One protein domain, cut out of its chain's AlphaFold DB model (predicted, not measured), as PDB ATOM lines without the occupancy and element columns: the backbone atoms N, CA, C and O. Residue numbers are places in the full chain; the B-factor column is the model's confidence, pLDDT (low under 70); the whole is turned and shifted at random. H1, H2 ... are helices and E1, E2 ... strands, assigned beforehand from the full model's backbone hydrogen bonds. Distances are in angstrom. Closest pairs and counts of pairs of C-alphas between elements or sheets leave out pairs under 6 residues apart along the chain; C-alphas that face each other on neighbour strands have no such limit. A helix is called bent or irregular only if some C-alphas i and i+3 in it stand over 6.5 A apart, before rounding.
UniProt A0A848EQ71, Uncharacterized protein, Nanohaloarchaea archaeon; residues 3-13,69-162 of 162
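AT A GLANCE: This is residues 3 to 13 and 69 to 162 of the 162 residues of an uncharacterized protein of Nanohaloarchaea archaeon (UniProt A0A848EQ71). One twisted sheet of five parallel strands makes the core, with helices over both of its faces: H2 over the E3 and E2 part of one face, H4 over E4 on the opposite face. H1 and H5 lie side by side as a pair that only grazes the sheet, and the short H3 grazes it too. The printed part has 105 residues, with five named helices and five named strands in the order E1 H1 E2 H2 H3 E3 E4 H4 E5 H5; the sheet's order is E3 E2 E1 E4 E5. The class is mixed, helices and strands. The whole is compact and rounded, with a radius of gyration of the C-alphas of 12.6 A and spans of 36 by 30 by 27 A.

IN THESE COORDINATES: The sheet begins at one edge with E3, residues 110 to 114, 13.1 A from first to last C-alpha. Next comes E2, residues 83 to 89, the longest strand at 19.6 A, and then E1, residues 3 to 5, which begins at C-alpha 3 at (183.071, 308.486, 162.767). E4, residues 126 to 129, is 10.1 A long, and E5, residues 142 to 144, is the other edge strand. The longest helix is H2, residues 92 to 102, 15.5 A long, from C-alpha 92 at (167.008, 321.318, 159.524). H1 has residues 72 to 78 and is 11.5 A long. H3 has residues 104 to 107 and is neither bent nor irregular, but only just: C-alphas 104 and 107 are 6.0 A apart. H4 has residues 132 to 136. H5, residues 152 to 160, is 12.3 A long and ends at C-alpha 160 at (189.494, 297.961, 161.086).

HOW THE PARTS SIT: From edge to edge of the sheet the strands' lines turn by 66 degrees. E3 and E2 are parallel at 22 degrees, with N 112 and O 86 within hydrogen-bond range at 2.8 A. E2 and E1 are parallel at 35 degrees, with N 3 and O 83 at 2.8 A. E1 and E4 are parallel at 9 degrees, with N 4 and O 126 at 2.8 A. E4 and E5 are parallel at 15 degrees, with N 143 and O 127 at 2.8 A. H2 is on the sheet at a height of 9.9 A, over E3 and E2, and runs slantwise to the strands, at 38 degrees to E2 on the local plane; its closest C-alphas to E3 are those of Glu 92 and Val 113, 6.1 A apart. H4 is on the opposite face at a height of 6.7 A, over E4, where the closest C-alphas are those of Leu 127 and Ile 135, 6.7 A apart. E2, H2, H3, E3 and E4, H4, E5 are strand-helix-strand units, two parallel neighbour strands with helices or a helix between, each with a right-handed crossover. H1 and H5 touch, the same way at a shallow tilt of 13 degrees; their closest C-alphas are those of Val 72 and Ile 152, 6.4 A apart. H1 and H3 only just touch, with 3 pairs of C-alphas within 8 A, the closest those of Lys 76 and Leu 107 at 6.5 A. H2 and H3 are close but not clearly touching, and H2 and H5 are apart. In H2, H4 and H5 every O i to N i+4 pair is within hydrogen-bond range; in H1 it is 0 of 3, beside 4 of 4 O i to N i+3 pairs, and H3 is too short for an O i to N i+4 pair.

THE WHOLE: The two C-alphas farthest apart, those of Lys 93 and Asp 161, are 36.9 A apart. Residues 14 to 68 are not printed, and C-alphas 13 and 69 are 6.5 A apart across this cut, which falls in the link from E1 to H1. The link from E3 to E4 is long, with 11 residues, and the link from E5 to H5 is short. The mean pLDDT of the printed part is 92.7, and residue 122 and residues 161 to 162 are under 70; Lys 162 is the chain's last residue.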
ATOM      1  N   ILE A   3     183.289 308.664 164.203       96.25
ATOM      2  CA  ILE A   3     183.071 308.486 162.767       96.25
ATOM      3  C   ILE A   3     181.815 309.259 162.367       96.25
ATOM      4  O   ILE A   3     180.710 308.928 162.799       96.25
ATOM      5  N   GLY A   4     181.991 310.290 161.545       96.62
ATOM      6  CA  GLY A   4     180.913 311.010 160.883       96.62
ATOM      7  C   GLY A   4     180.432 310.226 159.670       96.62
ATOM      8  O   GLY A   4     181.231 309.890 158.800       96.62
ATOM      9  N   ILE A   5     179.139 309.932 159.603       97.38
ATOM     10  CA  ILE A   5     178.525 309.207 158.487       97.38
ATOM     11  C   ILE A   5     177.437 310.086 157.893       97.38
ATOM     12  O   ILE A   5     176.553 310.543 158.623       97.38
ATOM     13  N   ASP A   6     177.491 310.322 156.584       97.25
ATOM     14  CA  ASP A   6     176.419 311.025 155.896       97.25
ATOM     15  C   ASP A   6     175.114 310.229 155.896       97.25
ATOM     16  O   ASP A   6     175.074 309.004 156.012       97.25
ATOM     17  N   PHE A   7     174.008 310.956 155.812       97.50
ATOM     18  CA  PHE A   7     172.690 310.358 155.774       97.50
ATOM     19  C   PHE A   7     172.280 309.989 154.346       97.50
ATOM     20  O   PHE A   7     171.997 308.823 154.055       97.50
ATOM     21  N   ASP A   8     172.241 310.993 153.469       96.88
ATOM     22  CA  ASP A   8     171.709 310.868 152.120       96.88
ATOM     23  C   ASP A   8     172.653 310.052 151.242       96.88
ATOM     24  O   ASP A   8     173.860 310.230 151.277       96.88
ATOM     25  N   ARG A   9     172.108 309.098 150.485       97.06
ATOM     26  CA  ARG A   9     172.848 308.168 149.612       97.06
ATOM     27  C   ARG A   9     173.927 307.314 150.294       97.06
ATOM     28  O   ARG A   9     174.459 306.433 149.635       97.06
ATOM     29  N   VAL A  10     174.186 307.472 151.593       98.00
ATOM     30  CA  VAL A  10     175.077 306.600 152.373       98.00
ATOM     31  C   VAL A  10     174.276 305.619 153.217       98.00
ATOM     32  O   VAL A  10     174.441 304.420 153.049       98.00
ATOM     33  N   VAL A  11     173.358 306.056 154.080       98.31
ATOM     34  CA  VAL A  11     172.481 305.129 154.837       98.31
ATOM     35  C   VAL A  11     171.031 305.160 154.360       98.31
ATOM     36  O   VAL A  11     170.276 304.230 154.644       98.31
ATOM     37  N   PHE A  12     170.658 306.178 153.590       98.50
ATOM     38  CA  PHE A  12     169.306 306.399 153.096       98.50
ATOM     39  C   PHE A  12     169.277 306.499 151.565       98.50
ATOM     40  O   PHE A  12     170.041 307.248 150.963       98.50
ATOM     41  N   ASP A  13     168.382 305.753 150.930       98.12
ATOM     42  CA  ASP A  13     168.120 305.744 149.492       98.12
ATOM     43  C   ASP A  13     167.292 306.979 149.106       98.12
ATOM     44  O   ASP A  13     166.064 306.953 148.967       98.12
ATOM     45  N   TYR A  69     169.132 301.520 153.347       98.12
ATOM     46  CA  TYR A  69     169.834 300.397 152.732       98.12
ATOM     47  C   TYR A  69     169.827 299.187 153.678       98.12
ATOM     48  O   TYR A  69     169.844 299.320 154.900       98.12
ATOM     49  N   ASN A  70     169.790 297.983 153.114       96.81
ATOM     50  CA  ASN A  70     169.591 296.740 153.868       96.81
ATOM     51  C   ASN A  70     170.737 296.380 154.834       96.81
ATOM     52  O   ASN A  70     170.544 295.576 155.743       96.81
ATOM     53  N   ASP A  71     171.922 296.952 154.641       98.00
ATOM     54  CA  ASP A  71     173.140 296.641 155.385       98.00
ATOM     55  C   ASP A  71     173.489 297.675 156.469       98.00
ATOM     56  O   ASP A  71     174.471 297.483 157.184       98.00
ATOM     57  N   VAL A  72     172.691 298.739 156.641       97.88
ATOM     58  CA  VAL A  72     172.986 299.833 157.593       97.88
ATOM     59  C   VAL A  72     173.117 299.358 159.035       97.88
ATOM     60  O   VAL A  72     173.863 299.940 159.816       97.88
ATOM     61  N   ASP A  73     172.440 298.271 159.397       97.56
ATOM     62  CA  ASP A  73     172.498 297.714 160.747       97.56
ATOM     63  C   ASP A  73     173.866 297.129 161.107       97.56
ATOM     64  O   ASP A  73     174.167 297.032 162.298       97.56
ATOM     65  N   LYS A  74     174.715 296.826 160.116       97.69
ATOM     66  CA  LYS A  74     176.109 296.417 160.336       97.69
ATOM     67  C   LYS A  74     176.953 297.520 160.975       97.69
ATOM     68  O   LYS A  74     177.957 297.224 161.603       97.69
ATOM     69  N   LEU A  75     176.526 298.787 160.918       97.19
ATOM     70  CA  LEU A  75     177.199 299.875 161.639       97.19
ATOM     71  C   LEU A  75     177.311 299.608 163.149       97.19
ATOM     72  O   LEU A  75     178.215 300.128 163.798       97.19
ATOM     73  N   LYS A  76     176.437 298.763 163.718       96.06
ATOM     74  CA  LYS A  76     176.533 298.327 165.120       96.06
ATOM     75  C   LYS A  76     177.870 297.659 165.441       96.06
ATOM     76  O   LYS A  76     178.308 297.762 166.583       96.06
ATOM     77  N   ASP A  77     178.518 297.045 164.457       95.88
ATOM     78  CA  ASP A  77     179.785 296.335 164.625       95.88
ATOM     79  C   ASP A  77     180.947 297.295 164.935       95.88
ATOM     80  O   ASP A  77     181.921 296.891 165.559       95.88
ATOM     81  N   LEU A  78     180.820 298.585 164.589       95.00
ATOM     82  CA  LEU A  78     181.801 299.623 164.933       95.00
ATOM     83  C   LEU A  78     181.606 300.187 166.350       95.00
ATOM     84  O   LEU A  78     182.537 300.732 166.938       95.00
ATOM     85  N   LYS A  79     180.406 300.069 166.932       93.12
ATOM     86  CA  LYS A  79     180.070 300.706 168.219       93.12
ATOM     87  C   LYS A  79     180.885 300.254 169.441       93.12
ATOM     88  O   LYS A  79     180.975 301.048 170.376       93.12
ATOM     89  N   PRO A  80     181.445 299.029 169.514       93.38
ATOM     90  CA  PRO A  80     182.290 298.645 170.643       93.38
ATOM     91  C   PRO A  80     183.559 299.502 170.794       93.38
ATOM     92  O   PRO A  80     184.040 299.662 171.913       93.38
ATOM     93  N   GLU A  81     184.078 300.064 169.697       93.88
ATOM     94  CA  GLU A  81     185.379 300.760 169.662       93.88
ATOM     95  C   GLU A  81     185.293 302.198 169.115       93.88
ATOM     96  O   GLU A  81     186.211 303.015 169.275       93.88
ATOM     97  N   HIS A  82     184.168 302.548 168.492       95.12
ATOM     98  CA  HIS A  82     183.956 303.830 167.833       95.12
ATOM     99  C   HIS A  82     182.634 304.465 168.267       95.12
ATOM    100  O   HIS A  82     181.649 303.777 168.532       95.12
ATOM    101  N   SER A  83     182.602 305.798 168.290       95.62
ATOM    102  CA  SER A  83     181.346 306.542 168.364       95.62
ATOM    103  C   SER A  83     180.885 306.887 166.957       95.62
ATOM    104  O   SER A  83     181.694 307.269 166.108       95.62
ATOM    105  N   LEU A  84     179.585 306.759 166.707       97.12
ATOM    106  CA  LEU A  84     178.991 307.054 165.409       97.12
ATOM    107  C   LEU A  84     178.193 308.352 165.481       97.12
ATOM    108  O   LEU A  84     177.251 308.478 166.268       97.12
ATOM    109  N   VAL A  85     178.525 309.295 164.604       96.50
ATOM    110  CA  VAL A  85     177.845 310.585 164.462       96.50
ATOM    111  C   VAL A  85     177.151 310.614 163.103       96.50
ATOM    112  O   VAL A  85     177.797 310.468 162.070       96.50
ATOM    113  N   LEU A  86     175.832 310.806 163.085       96.88
ATOM    114  CA  LEU A  86     175.095 311.026 161.843       96.88
ATOM    115  C   LEU A  86     175.239 312.493 161.447       96.88
ATOM    116  O   LEU A  86     174.810 313.371 162.195       96.88
ATOM    117  N   VAL A  87     175.827 312.760 160.286       94.56
ATOM    118  CA  VAL A  87     176.166 314.117 159.847       94.56
ATOM    119  C   VAL A  87     175.597 314.386 158.475       94.56
ATOM    120  O   VAL A  87     176.130 313.930 157.472       94.56
ATOM    121  N   THR A  88     174.552 315.199 158.406       94.25
ATOM    122  CA  THR A  88     173.851 315.455 157.147       94.25
ATOM    123  C   THR A  88     173.748 316.939 156.840       94.25
ATOM    124  O   THR A  88     173.664 317.775 157.738       94.25
ATOM    125  N   ARG A  89     173.753 317.275 155.549       91.81
ATOM    126  CA  ARG A  89     173.476 318.627 155.063       91.81
ATOM    127  C   ARG A  89     172.026 318.710 154.619       91.81
ATOM    128  O   ARG A  89     171.538 317.850 153.890       91.81
ATOM    129  N   GLY A  90     171.336 319.773 155.001       92.12
ATOM    130  CA  GLY A  90     170.011 320.060 154.470       92.12
ATOM    131  C   GLY A  90     169.187 320.934 155.394       92.12
ATOM    132  O   GLY A  90     169.624 321.311 156.479       92.12
ATOM    133  N   GLN A  91     167.967 321.239 154.960       93.56
ATOM    134  CA  GLN A  91     167.045 322.030 155.758       93.56
ATOM    135  C   GLN A  91     166.744 321.301 157.077       93.56
ATOM    136  O   GLN A  91     166.363 320.128 157.067       93.56
ATOM    137  N   GLU A  92     166.946 321.976 158.213       92.69
ATOM    138  CA  GLU A  92     167.008 321.318 159.524       92.69
ATOM    139  C   GLU A  92     165.736 320.531 159.876       92.69
ATOM    140  O   GLU A  92     165.815 319.362 160.264       92.69
ATOM    141  N   LYS A  93     164.555 321.145 159.711       94.00
ATOM    142  CA  LYS A  93     163.259 320.506 159.997       94.00
ATOM    143  C   LYS A  93     163.061 319.262 159.125       94.00
ATOM    144  O   LYS A  93     162.651 318.218 159.630       94.00
ATOM    145  N   PHE A  94     163.371 319.364 157.839       95.44
ATOM    146  CA  PHE A  94     163.190 318.308 156.853       95.44
ATOM    147  C   PHE A  94     164.137 317.133 157.107       95.44
ATOM    148  O   PHE A  94     163.685 315.992 157.196       95.44
ATOM    149  N   GLN A  95     165.431 317.395 157.312       95.50
ATOM    150  CA  GLN A  95     166.394 316.325 157.576       95.50
ATOM    151  C   GLN A  95     166.133 315.636 158.916       95.50
ATOM    152  O   GLN A  95     166.131 314.406 158.977       95.50
ATOM    153  N   LYS A  96     165.825 316.388 159.983       96.00
ATOM    154  CA  LYS A  96     165.456 315.783 161.273       96.00
ATOM    155  C   LYS A  96     164.220 314.892 161.149       96.00
ATOM    156  O   LYS A  96     164.201 313.816 161.745       96.00
ATOM    157  N   GLN A  97     163.224 315.291 160.353       96.81
ATOM    158  CA  GLN A  97     162.059 314.447 160.088       96.81
ATOM    159  C   GLN A  97     162.450 313.163 159.344       96.81
ATOM    160  O   GLN A  97     162.033 312.088 159.769       96.81
ATOM    161  N   LYS A  98     163.299 313.232 158.306       97.50
ATOM    162  CA  LYS A  98     163.772 312.032 157.586       97.50
ATOM    163  C   LYS A  98     164.510 311.055 158.499       97.50
ATOM    164  O   LYS A  98     164.242 309.852 158.494       97.50
ATOM    165  N   VAL A  99     165.422 311.573 159.317       97.56
ATOM    166  CA  VAL A  99     166.194 310.770 160.274       97.56
ATOM    167  C   VAL A  99     165.276 310.116 161.306       97.56
ATOM    168  O   VAL A  99     165.410 308.925 161.589       97.56
ATOM    169  N   LYS A 100     164.307 310.868 161.838       97.44
ATOM    170  CA  LYS A 100     163.340 310.353 162.809       97.44
ATOM    171  C   LYS A 100     162.455 309.263 162.201       97.44
ATOM    172  O   LYS A 100     162.357 308.183 162.773       97.44
ATOM    173  N   ALA A 101     161.843 309.529 161.050       97.81
ATOM    174  CA  ALA A 101     160.886 308.625 160.417       97.81
ATOM    175  C   ALA A 101     161.518 307.379 159.784       97.81
ATOM    176  O   ALA A 101     160.855 306.359 159.625       97.81
ATOM    177  N   SER A 102     162.807 307.427 159.443       98.12
ATOM    178  CA  SER A 102     163.546 306.226 159.034       98.12
ATOM    179  C   SER A 102     163.923 305.327 160.218       98.12
ATOM    180  O   SER A 102     164.200 304.140 160.041       98.12
ATOM    181  N   GLY A 103     163.944 305.877 161.438       97.56
ATOM    182  CA  GLY A 103     164.365 305.170 162.648       97.56
ATOM    183  C   GLY A 103     165.876 304.927 162.734       97.56
ATOM    184  O   GLY A 103     166.338 304.228 163.640       97.56
ATOM    185  N   ILE A 104     166.676 305.498 161.826       97.69
ATOM    186  CA  ILE A 104     168.121 305.244 161.767       97.69
ATOM    187  C   ILE A 104     168.866 305.784 162.993       97.69
ATOM    188  O   ILE A 104     169.884 305.216 163.389       97.69
ATOM    189  N   GLN A 105     168.320 306.818 163.646       96.06
ATOM    190  CA  GLN A 105     168.930 307.500 164.794       96.06
ATOM    191  C   GLN A 105     169.385 306.537 165.901       96.06
ATOM    192  O   GLN A 105     170.390 306.793 166.547       96.06
ATOM    193  N   ARG A 106     168.710 305.394 166.082       96.19
ATOM    194  CA  ARG A 106     169.074 304.355 167.067       96.19
ATOM    195  C   ARG A 106     170.490 303.776 166.908       96.19
ATOM    196  O   ARG A 106     170.980 303.140 167.836       96.19
ATOM    197  N   LEU A 107     171.120 303.922 165.739       97.25
ATOM    198  CA  LEU A 107     172.495 303.454 165.501       97.25
ATOM    199  C   LEU A 107     173.541 304.479 165.930       97.25
ATOM    200  O   LEU A 107     174.673 304.106 166.231       97.25
ATOM    201  N   PHE A 108     173.160 305.748 165.998       97.12
ATOM    202  CA  PHE A 108     174.074 306.863 166.161       97.12
ATOM    203  C   PHE A 108     174.035 307.396 167.587       97.12
ATOM    204  O   PHE A 108     172.990 307.416 168.235       97.12
ATOM    205  N   ASP A 109     175.188 307.830 168.078       95.88
ATOM    206  CA  ASP A 109     175.311 308.444 169.400       95.88
ATOM    207  C   ASP A 109     174.943 309.931 169.339       95.88
ATOM    208  O   ASP A 109     174.493 310.512 170.327       95.88
ATOM    209  N   GLN A 110     175.117 310.547 168.165       94.50
ATOM    210  CA  GLN A 110     174.858 311.962 167.921       94.50
ATOM    211  C   GLN A 110     174.279 312.188 166.518       94.50
ATOM    212  O   GLN A 110     174.533 311.420 165.590       94.50
ATOM    213  N   LEU A 111     173.509 313.269 166.371       94.56
ATOM    214  CA  LEU A 111     173.004 313.774 165.094       94.56
ATOM    215  C   LEU A 111     173.430 315.232 164.943       94.56
ATOM    216  O   LEU A 111     173.113 316.062 165.798       94.56
ATOM    217  N   THR A 112     174.053 315.552 163.817       93.56
ATOM    218  CA  THR A 112     174.352 316.922 163.416       93.56
ATOM    219  C   THR A 112     173.773 317.192 162.035       93.56
ATOM    220  O   THR A 112     174.027 316.461 161.079       93.56
ATOM    221  N   VAL A 113     172.980 318.259 161.935       92.69
ATOM    222  CA  VAL A 113     172.488 318.779 160.657       92.69
ATOM    223  C   VAL A 113     173.189 320.102 160.396       92.69
ATOM    224  O   VAL A 113     173.117 320.996 161.236       92.69
ATOM    225  N   VAL A 114     173.870 320.220 159.259       90.38
ATOM    226  CA  VAL A 114     174.580 321.442 158.862       90.38
ATOM    227  C   VAL A 114     173.819 322.198 157.770       90.38
ATOM    228  O   VAL A 114     173.253 321.600 156.851       90.38
ATOM    229  N   GLN A 115     173.840 323.527 157.866       85.56
ATOM    230  CA  GLN A 115     173.294 324.469 156.885       85.56
ATOM    231  C   GLN A 115     174.365 325.529 156.599       85.56
ATOM    232  O   GLN A 115     174.949 326.065 157.537       85.56
ATOM    233  N   GLY A 116     174.673 325.809 155.329       71.00
ATOM    234  CA  GLY A 116     175.597 326.887 154.929       71.00
ATOM    235  C   GLY A 116     177.094 326.716 155.268       71.00
ATOM    236  O   GLY A 116     177.916 327.384 154.650       71.00
ATOM    237  N   SER A 117     177.479 325.824 156.190       71.94
ATOM    238  CA  SER A 117     178.877 325.549 156.583       71.94
ATOM    239  C   SER A 117     179.362 324.161 156.142       71.94
ATOM    240  O   SER A 117     178.551 323.303 155.793       71.94
ATOM    241  N   SER A 118     180.675 323.901 156.165       73.31
ATOM    242  CA  SER A 118     181.223 322.548 155.958       73.31
ATOM    243  C   SER A 118     180.764 321.581 157.062       73.31
ATOM    244  O   SER A 118     180.288 321.998 158.122       73.31
ATOM    245  N   LYS A 119     180.906 320.275 156.808       75.44
ATOM    246  CA  LYS A 119     180.715 319.202 157.802       75.44
ATOM    247  C   LYS A 119     181.898 319.053 158.766       75.44
ATOM    248  O   LYS A 119     182.002 318.039 159.452       75.44
ATOM    249  N   ASP A 120     182.765 320.061 158.837       70.75
ATOM    250  CA  ASP A 120     183.868 320.131 159.789       70.75
ATOM    251  C   ASP A 120     183.324 320.438 161.192       70.75
ATOM    252  O   ASP A 120     183.291 321.573 161.672       70.75
ATOM    253  N   ILE A 121     182.743 319.411 161.805       72.56
ATOM    254  CA  ILE A 121     182.096 319.497 163.108       72.56
ATOM    255  C   ILE A 121     183.113 319.104 164.163       72.56
ATOM    256  O   ILE A 121     183.789 318.078 164.049       72.56
ATOM    257  N   ALA A 122     183.163 319.897 165.235       60.62
ATOM    258  CA  ALA A 122     183.991 319.611 166.391       60.62
ATOM    259  C   ALA A 122     183.778 318.156 166.846       60.62
ATOM    260  O   ALA A 122     182.666 317.772 167.216       60.62
ATOM    261  N   ASN A 123     184.871 317.389 166.848       81.25
ATOM    262  CA  ASN A 123     184.991 316.001 167.304       81.25
ATOM    263  C   ASN A 123     184.762 314.888 166.273       81.25
ATOM    264  O   ASN A 123     184.718 313.746 166.709       81.25
ATOM    265  N   ILE A 124     184.649 315.131 164.965       91.12
ATOM    266  CA  ILE A 124     184.745 314.028 163.985       91.12
ATOM    267  C   ILE A 124     186.219 313.750 163.684       91.12
ATOM    268  O   ILE A 124     186.995 314.679 163.507       91.12
ATOM    269  N   GLU A 125     186.606 312.476 163.628       94.19
ATOM    270  CA  GLU A 125     187.975 312.028 163.314       94.19
ATOM    271  C   GLU A 125     188.051 311.280 161.973       94.19
ATOM    272  O   GLU A 125     189.136 311.085 161.423       94.19
ATOM    273  N   TYR A 126     186.901 310.854 161.442       95.38
ATOM    274  CA  TYR A 126     186.778 310.235 160.128       95.38
ATOM    275  C   TYR A 126     185.425 310.565 159.497       95.38
ATOM    276  O   TYR A 126     184.406 310.380 160.161       95.38
ATOM    277  N   LEU A 127     185.392 311.011 158.237       96.06
ATOM    278  CA  LEU A 127     184.144 311.331 157.527       96.06
ATOM    279  C   LEU A 127     183.844 310.324 156.408       96.06
ATOM    280  O   LEU A 127     184.695 310.028 155.573       96.06
ATOM    281  N   VAL A 128     182.610 309.836 156.359       97.00
ATOM    282  CA  VAL A 128     182.066 309.000 155.284       97.00
ATOM    283  C   VAL A 128     180.963 309.786 154.592       97.00
ATOM    284  O   VAL A 128     179.974 310.136 155.232       97.00
ATOM    285  N   ASP A 129     181.121 310.065 153.302       97.56
ATOM    286  CA  ASP A 129     180.196 310.910 152.544       97.56
ATOM    287  C   ASP A 129     180.120 310.448 151.088       97.56
ATOM    288  O   ASP A 129     181.122 309.996 150.528       97.56
ATOM    289  N   ASP A 130     178.957 310.553 150.446       96.94
ATOM    290  CA  ASP A 130     178.835 310.187 149.035       96.94
ATOM    291  C   ASP A 130     179.519 311.209 148.116       96.94
ATOM    292  O   ASP A 130     179.900 310.886 146.985       96.94
ATOM    293  N   ARG A 131     179.719 312.446 148.576       93.31
ATOM    294  CA  ARG A 131     180.288 313.538 147.786       93.31
ATOM    295  C   ARG A 131     181.759 313.735 148.099       93.31
ATOM    296  O   ARG A 131     182.152 314.108 149.201       93.31
ATOM    297  N   LYS A 132     182.585 313.622 147.057       94.12
ATOM    298  CA  LYS A 132     184.025 313.901 147.136       94.12
ATOM    299  C   LYS A 132     184.325 315.294 147.698       94.12
ATOM    300  O   LYS A 132     185.258 315.444 148.474       94.12
ATOM    301  N   GLN A 133     183.514 316.287 147.341       91.25
ATOM    302  CA  GLN A 133     183.687 317.667 147.791       91.25
ATOM    303  C   GLN A 133     183.519 317.822 149.307       91.25
ATOM    304  O   GLN A 133     184.200 318.654 149.890       91.25
ATOM    305  N   GLU A 134     182.647 317.038 149.953       90.19
ATOM    306  CA  GLU A 134     182.484 317.095 151.415       90.19
ATOM    307  C   GLU A 134     183.706 316.488 152.119       90.19
ATOM    308  O   GLU A 134     184.148 317.019 153.130       90.19
ATOM    309  N   ILE A 135     184.309 315.439 151.543       92.56
ATOM    310  CA  ILE A 135     185.565 314.860 152.043       92.56
ATOM    311  C   ILE A 135     186.742 315.830 151.873       92.56
ATOM    312  O   ILE A 135     187.570 315.955 152.765       92.56
ATOM    313  N   GLU A 136     186.829 316.524 150.737       91.19
ATOM    314  CA  GLU A 136     187.891 317.508 150.467       91.19
ATOM    315  C   GLU A 136     187.743 318.798 151.293       91.19
ATOM    316  O   GLU A 136     188.708 319.546 151.430       91.19
ATOM    317  N   ALA A 137     186.549 319.072 151.825       88.12
ATOM    318  CA  ALA A 137     186.240 320.279 152.589       88.12
ATOM    319  C   ALA A 137     186.494 320.147 154.103       88.12
ATOM    320  O   ALA A 137     186.219 321.099 154.838       88.12
ATOM    321  N   VAL A 138     186.972 318.991 154.571       87.50
ATOM    322  CA  VAL A 138     187.285 318.732 155.982       87.50
ATOM    323  C   VAL A 138     188.756 318.354 156.155       87.50
ATOM    324  O   VAL A 138     189.339 317.684 155.307       87.50
ATOM    325  N   ASP A 139     189.347 318.729 157.290       88.75
ATOM    326  CA  ASP A 139     190.763 318.462 157.605       88.75
ATOM    327  C   ASP A 139     190.996 317.073 158.238       88.75
ATOM    328  O   ASP A 139     192.038 316.801 158.840       88.75
ATOM    329  N   VAL A 140     190.024 316.167 158.108       91.19
ATOM    330  CA  VAL A 140     190.069 314.808 158.658       91.19
ATOM    331  C   VAL A 140     190.097 313.771 157.540       91.19
ATOM    332  O   VAL A 140     189.555 314.003 156.458       91.19
ATOM    333  N   PRO A 141     190.715 312.597 157.760       93.94
ATOM    334  CA  PRO A 141     190.652 311.526 156.779       93.94
ATOM    335  C   PRO A 141     189.195 311.127 156.505       93.94
ATOM    336  O   PRO A 141     188.352 311.149 157.397       93.94
ATOM    337  N   GLY A 142     188.905 310.696 155.280       94.62
ATOM    338  CA  GLY A 142     187.553 310.277 154.922       94.62
ATOM    339  C   GLY A 142     187.482 309.168 153.883       94.62
ATOM    340  O   GLY A 142     188.505 308.650 153.420       94.62
ATOM    341  N   MET A 143     186.256 308.766 153.568       95.81
ATOM    342  CA  MET A 143     185.898 307.816 152.517       95.81
ATOM    343  C   MET A 143     184.794 308.432 151.668       95.81
ATOM    344  O   MET A 143     183.728 308.761 152.183       95.81
ATOM    345  N   VAL A 144     185.045 308.534 150.363       97.50
ATOM    346  CA  VAL A 144     183.960 308.738 149.402       97.50
ATOM    347  C   VAL A 144     183.201 307.421 149.312       97.50
ATOM    348  O   VAL A 144     183.804 306.402 148.980       97.50
ATOM    349  N   PHE A 145     181.917 307.440 149.649       97.69
ATOM    350  CA  PHE A 145     181.094 306.246 149.779       97.69
ATOM    351  C   PHE A 145     180.021 306.224 148.694       97.69
ATOM    352  O   PHE A 145     179.003 306.911 148.774       97.69
ATOM    353  N   LYS A 146     180.253 305.430 147.657       97.00
ATOM    354  CA  LYS A 146     179.349 305.276 146.519       97.00
ATOM    355  C   LYS A 146     178.578 303.980 146.668       97.00
ATOM    356  O   LYS A 146     179.181 302.919 146.660       97.00
ATOM    357  N   ARG A 147     177.255 304.033 146.830       95.12
ATOM    358  CA  ARG A 147     176.432 302.835 147.098       95.12
ATOM    359  C   ARG A 147     176.437 301.806 145.969       95.12
ATOM    360  O   ARG A 147     176.175 300.633 146.210       95.12
ATOM    361  N   GLU A 148     176.763 302.239 144.763       95.00
ATOM    362  CA  GLU A 148     177.022 301.412 143.590       95.00
ATOM    363  C   GLU A 148     178.340 300.614 143.673       95.00
ATOM    364  O   GLU A 148     178.481 299.594 143.002       95.00
ATOM    365  N   GLU A 149     179.285 301.052 144.506       96.50
ATOM    366  CA  GLU A 149     180.642 300.500 144.636       96.50
ATOM    367  C   GLU A 149     180.953 299.995 146.055       96.50
ATOM    368  O   GLU A 149     181.887 299.219 146.243       96.50
ATOM    369  N   ASN A 150     180.208 300.452 147.064       97.44
ATOM    370  CA  ASN A 150     180.515 300.275 148.476       97.44
ATOM    371  C   ASN A 150     179.294 299.827 149.285       97.44
ATOM    372  O   ASN A 150     178.158 300.277 149.112       97.44
ATOM    373  N   THR A 151     179.586 298.985 150.263       97.56
ATOM    374  CA  THR A 151     178.700 298.479 151.302       97.56
ATOM    375  C   THR A 151     179.220 298.900 152.672       97.56
ATOM    376  O   THR A 151     180.364 299.327 152.837       97.56
ATOM    377  N   ILE A 152     178.387 298.768 153.702       97.69
ATOM    378  CA  ILE A 152     178.810 299.051 155.078       97.69
ATOM    379  C   ILE A 152     179.933 298.102 155.523       97.69
ATOM    380  O   ILE A 152     180.750 298.478 156.358       97.69
ATOM    381  N   SER A 153     180.028 296.903 154.936       97.00
ATOM    382  CA  SER A 153     181.155 295.998 155.185       97.00
ATOM    383  C   SER A 153     182.482 296.584 154.697       97.00
ATOM    384  O   SER A 153     183.451 296.528 155.445       97.00
ATOM    385  N   ASP A 154     182.507 297.234 153.530       97.06
ATOM    386  CA  ASP A 154     183.719 297.890 153.019       97.06
ATOM    387  C   ASP A 154     184.174 299.029 153.945       97.06
ATOM    388  O   ASP A 154     185.367 299.210 154.186       97.06
ATOM    389  N   LEU A 155     183.222 299.780 154.522       96.44
ATOM    390  CA  LEU A 155     183.529 300.783 155.545       96.44
ATOM    391  C   LEU A 155     184.138 300.140 156.798       96.44
ATOM    392  O   LEU A 155     185.123 300.652 157.325       96.44
ATOM    393  N   ILE A 156     183.562 299.040 157.285       95.69
ATOM    394  CA  ILE A 156     184.061 298.348 158.480       95.69
ATOM    395  C   ILE A 156     185.490 297.851 158.258       95.69
ATOM    396  O   ILE A 156     186.350 298.115 159.091       95.69
ATOM    397  N   GLU A 157     185.759 297.201 157.125       94.75
ATOM    398  CA  GLU A 157     187.104 296.741 156.755       94.75
ATOM    399  C   GLU A 157     188.090 297.915 156.696       94.75
ATOM    400  O   GLU A 157     189.157 297.883 157.306       94.75
ATOM    401  N   ARG A 158     187.684 299.020 156.061       93.62
ATOM    402  CA  ARG A 158     188.502 300.231 155.944       93.62
ATOM    403  C   ARG A 158     188.854 300.873 157.287       93.62
ATOM    404  O   ARG A 158     189.901 301.518 157.384       93.62
ATOM    405  N   ILE A 159     187.966 300.773 158.273       92.38
ATOM    406  CA  ILE A 159     188.180 301.287 159.628       92.38
ATOM    407  C   ILE A 159     189.003 300.305 160.464       92.38
ATOM    408  O   ILE A 159     189.878 300.758 161.188       92.38
ATOM    409  N   GLY A 160     188.765 298.995 160.343       78.56
ATOM    410  CA  GLY A 160     189.494 297.961 161.086       78.56
ATOM    411  C   GLY A 160     190.965 297.809 160.682       78.56
ATOM    412  O   GLY A 160     191.777 297.369 161.491       78.56
ATOM    413  N   ASP A 161     191.325 298.215 159.462       61.41
ATOM    414  CA  ASP A 161     192.715 298.273 158.988       61.41
ATOM    415  C   ASP A 161     193.517 299.481 159.529       61.41
ATOM    416  O   ASP A 161     194.696 299.637 159.188       61.41
ATOM    417  N   LYS A 162     192.899 300.371 160.319       55.22
ATOM    418  CA  LYS A 162     193.519 301.588 160.869       55.22
ATOM    419  C   LYS A 162     193.705 301.520 162.377       55.22
ATOM    420  O   LYS A 162     194.776 301.994 162.820       55.22
TER     421      LYS A 162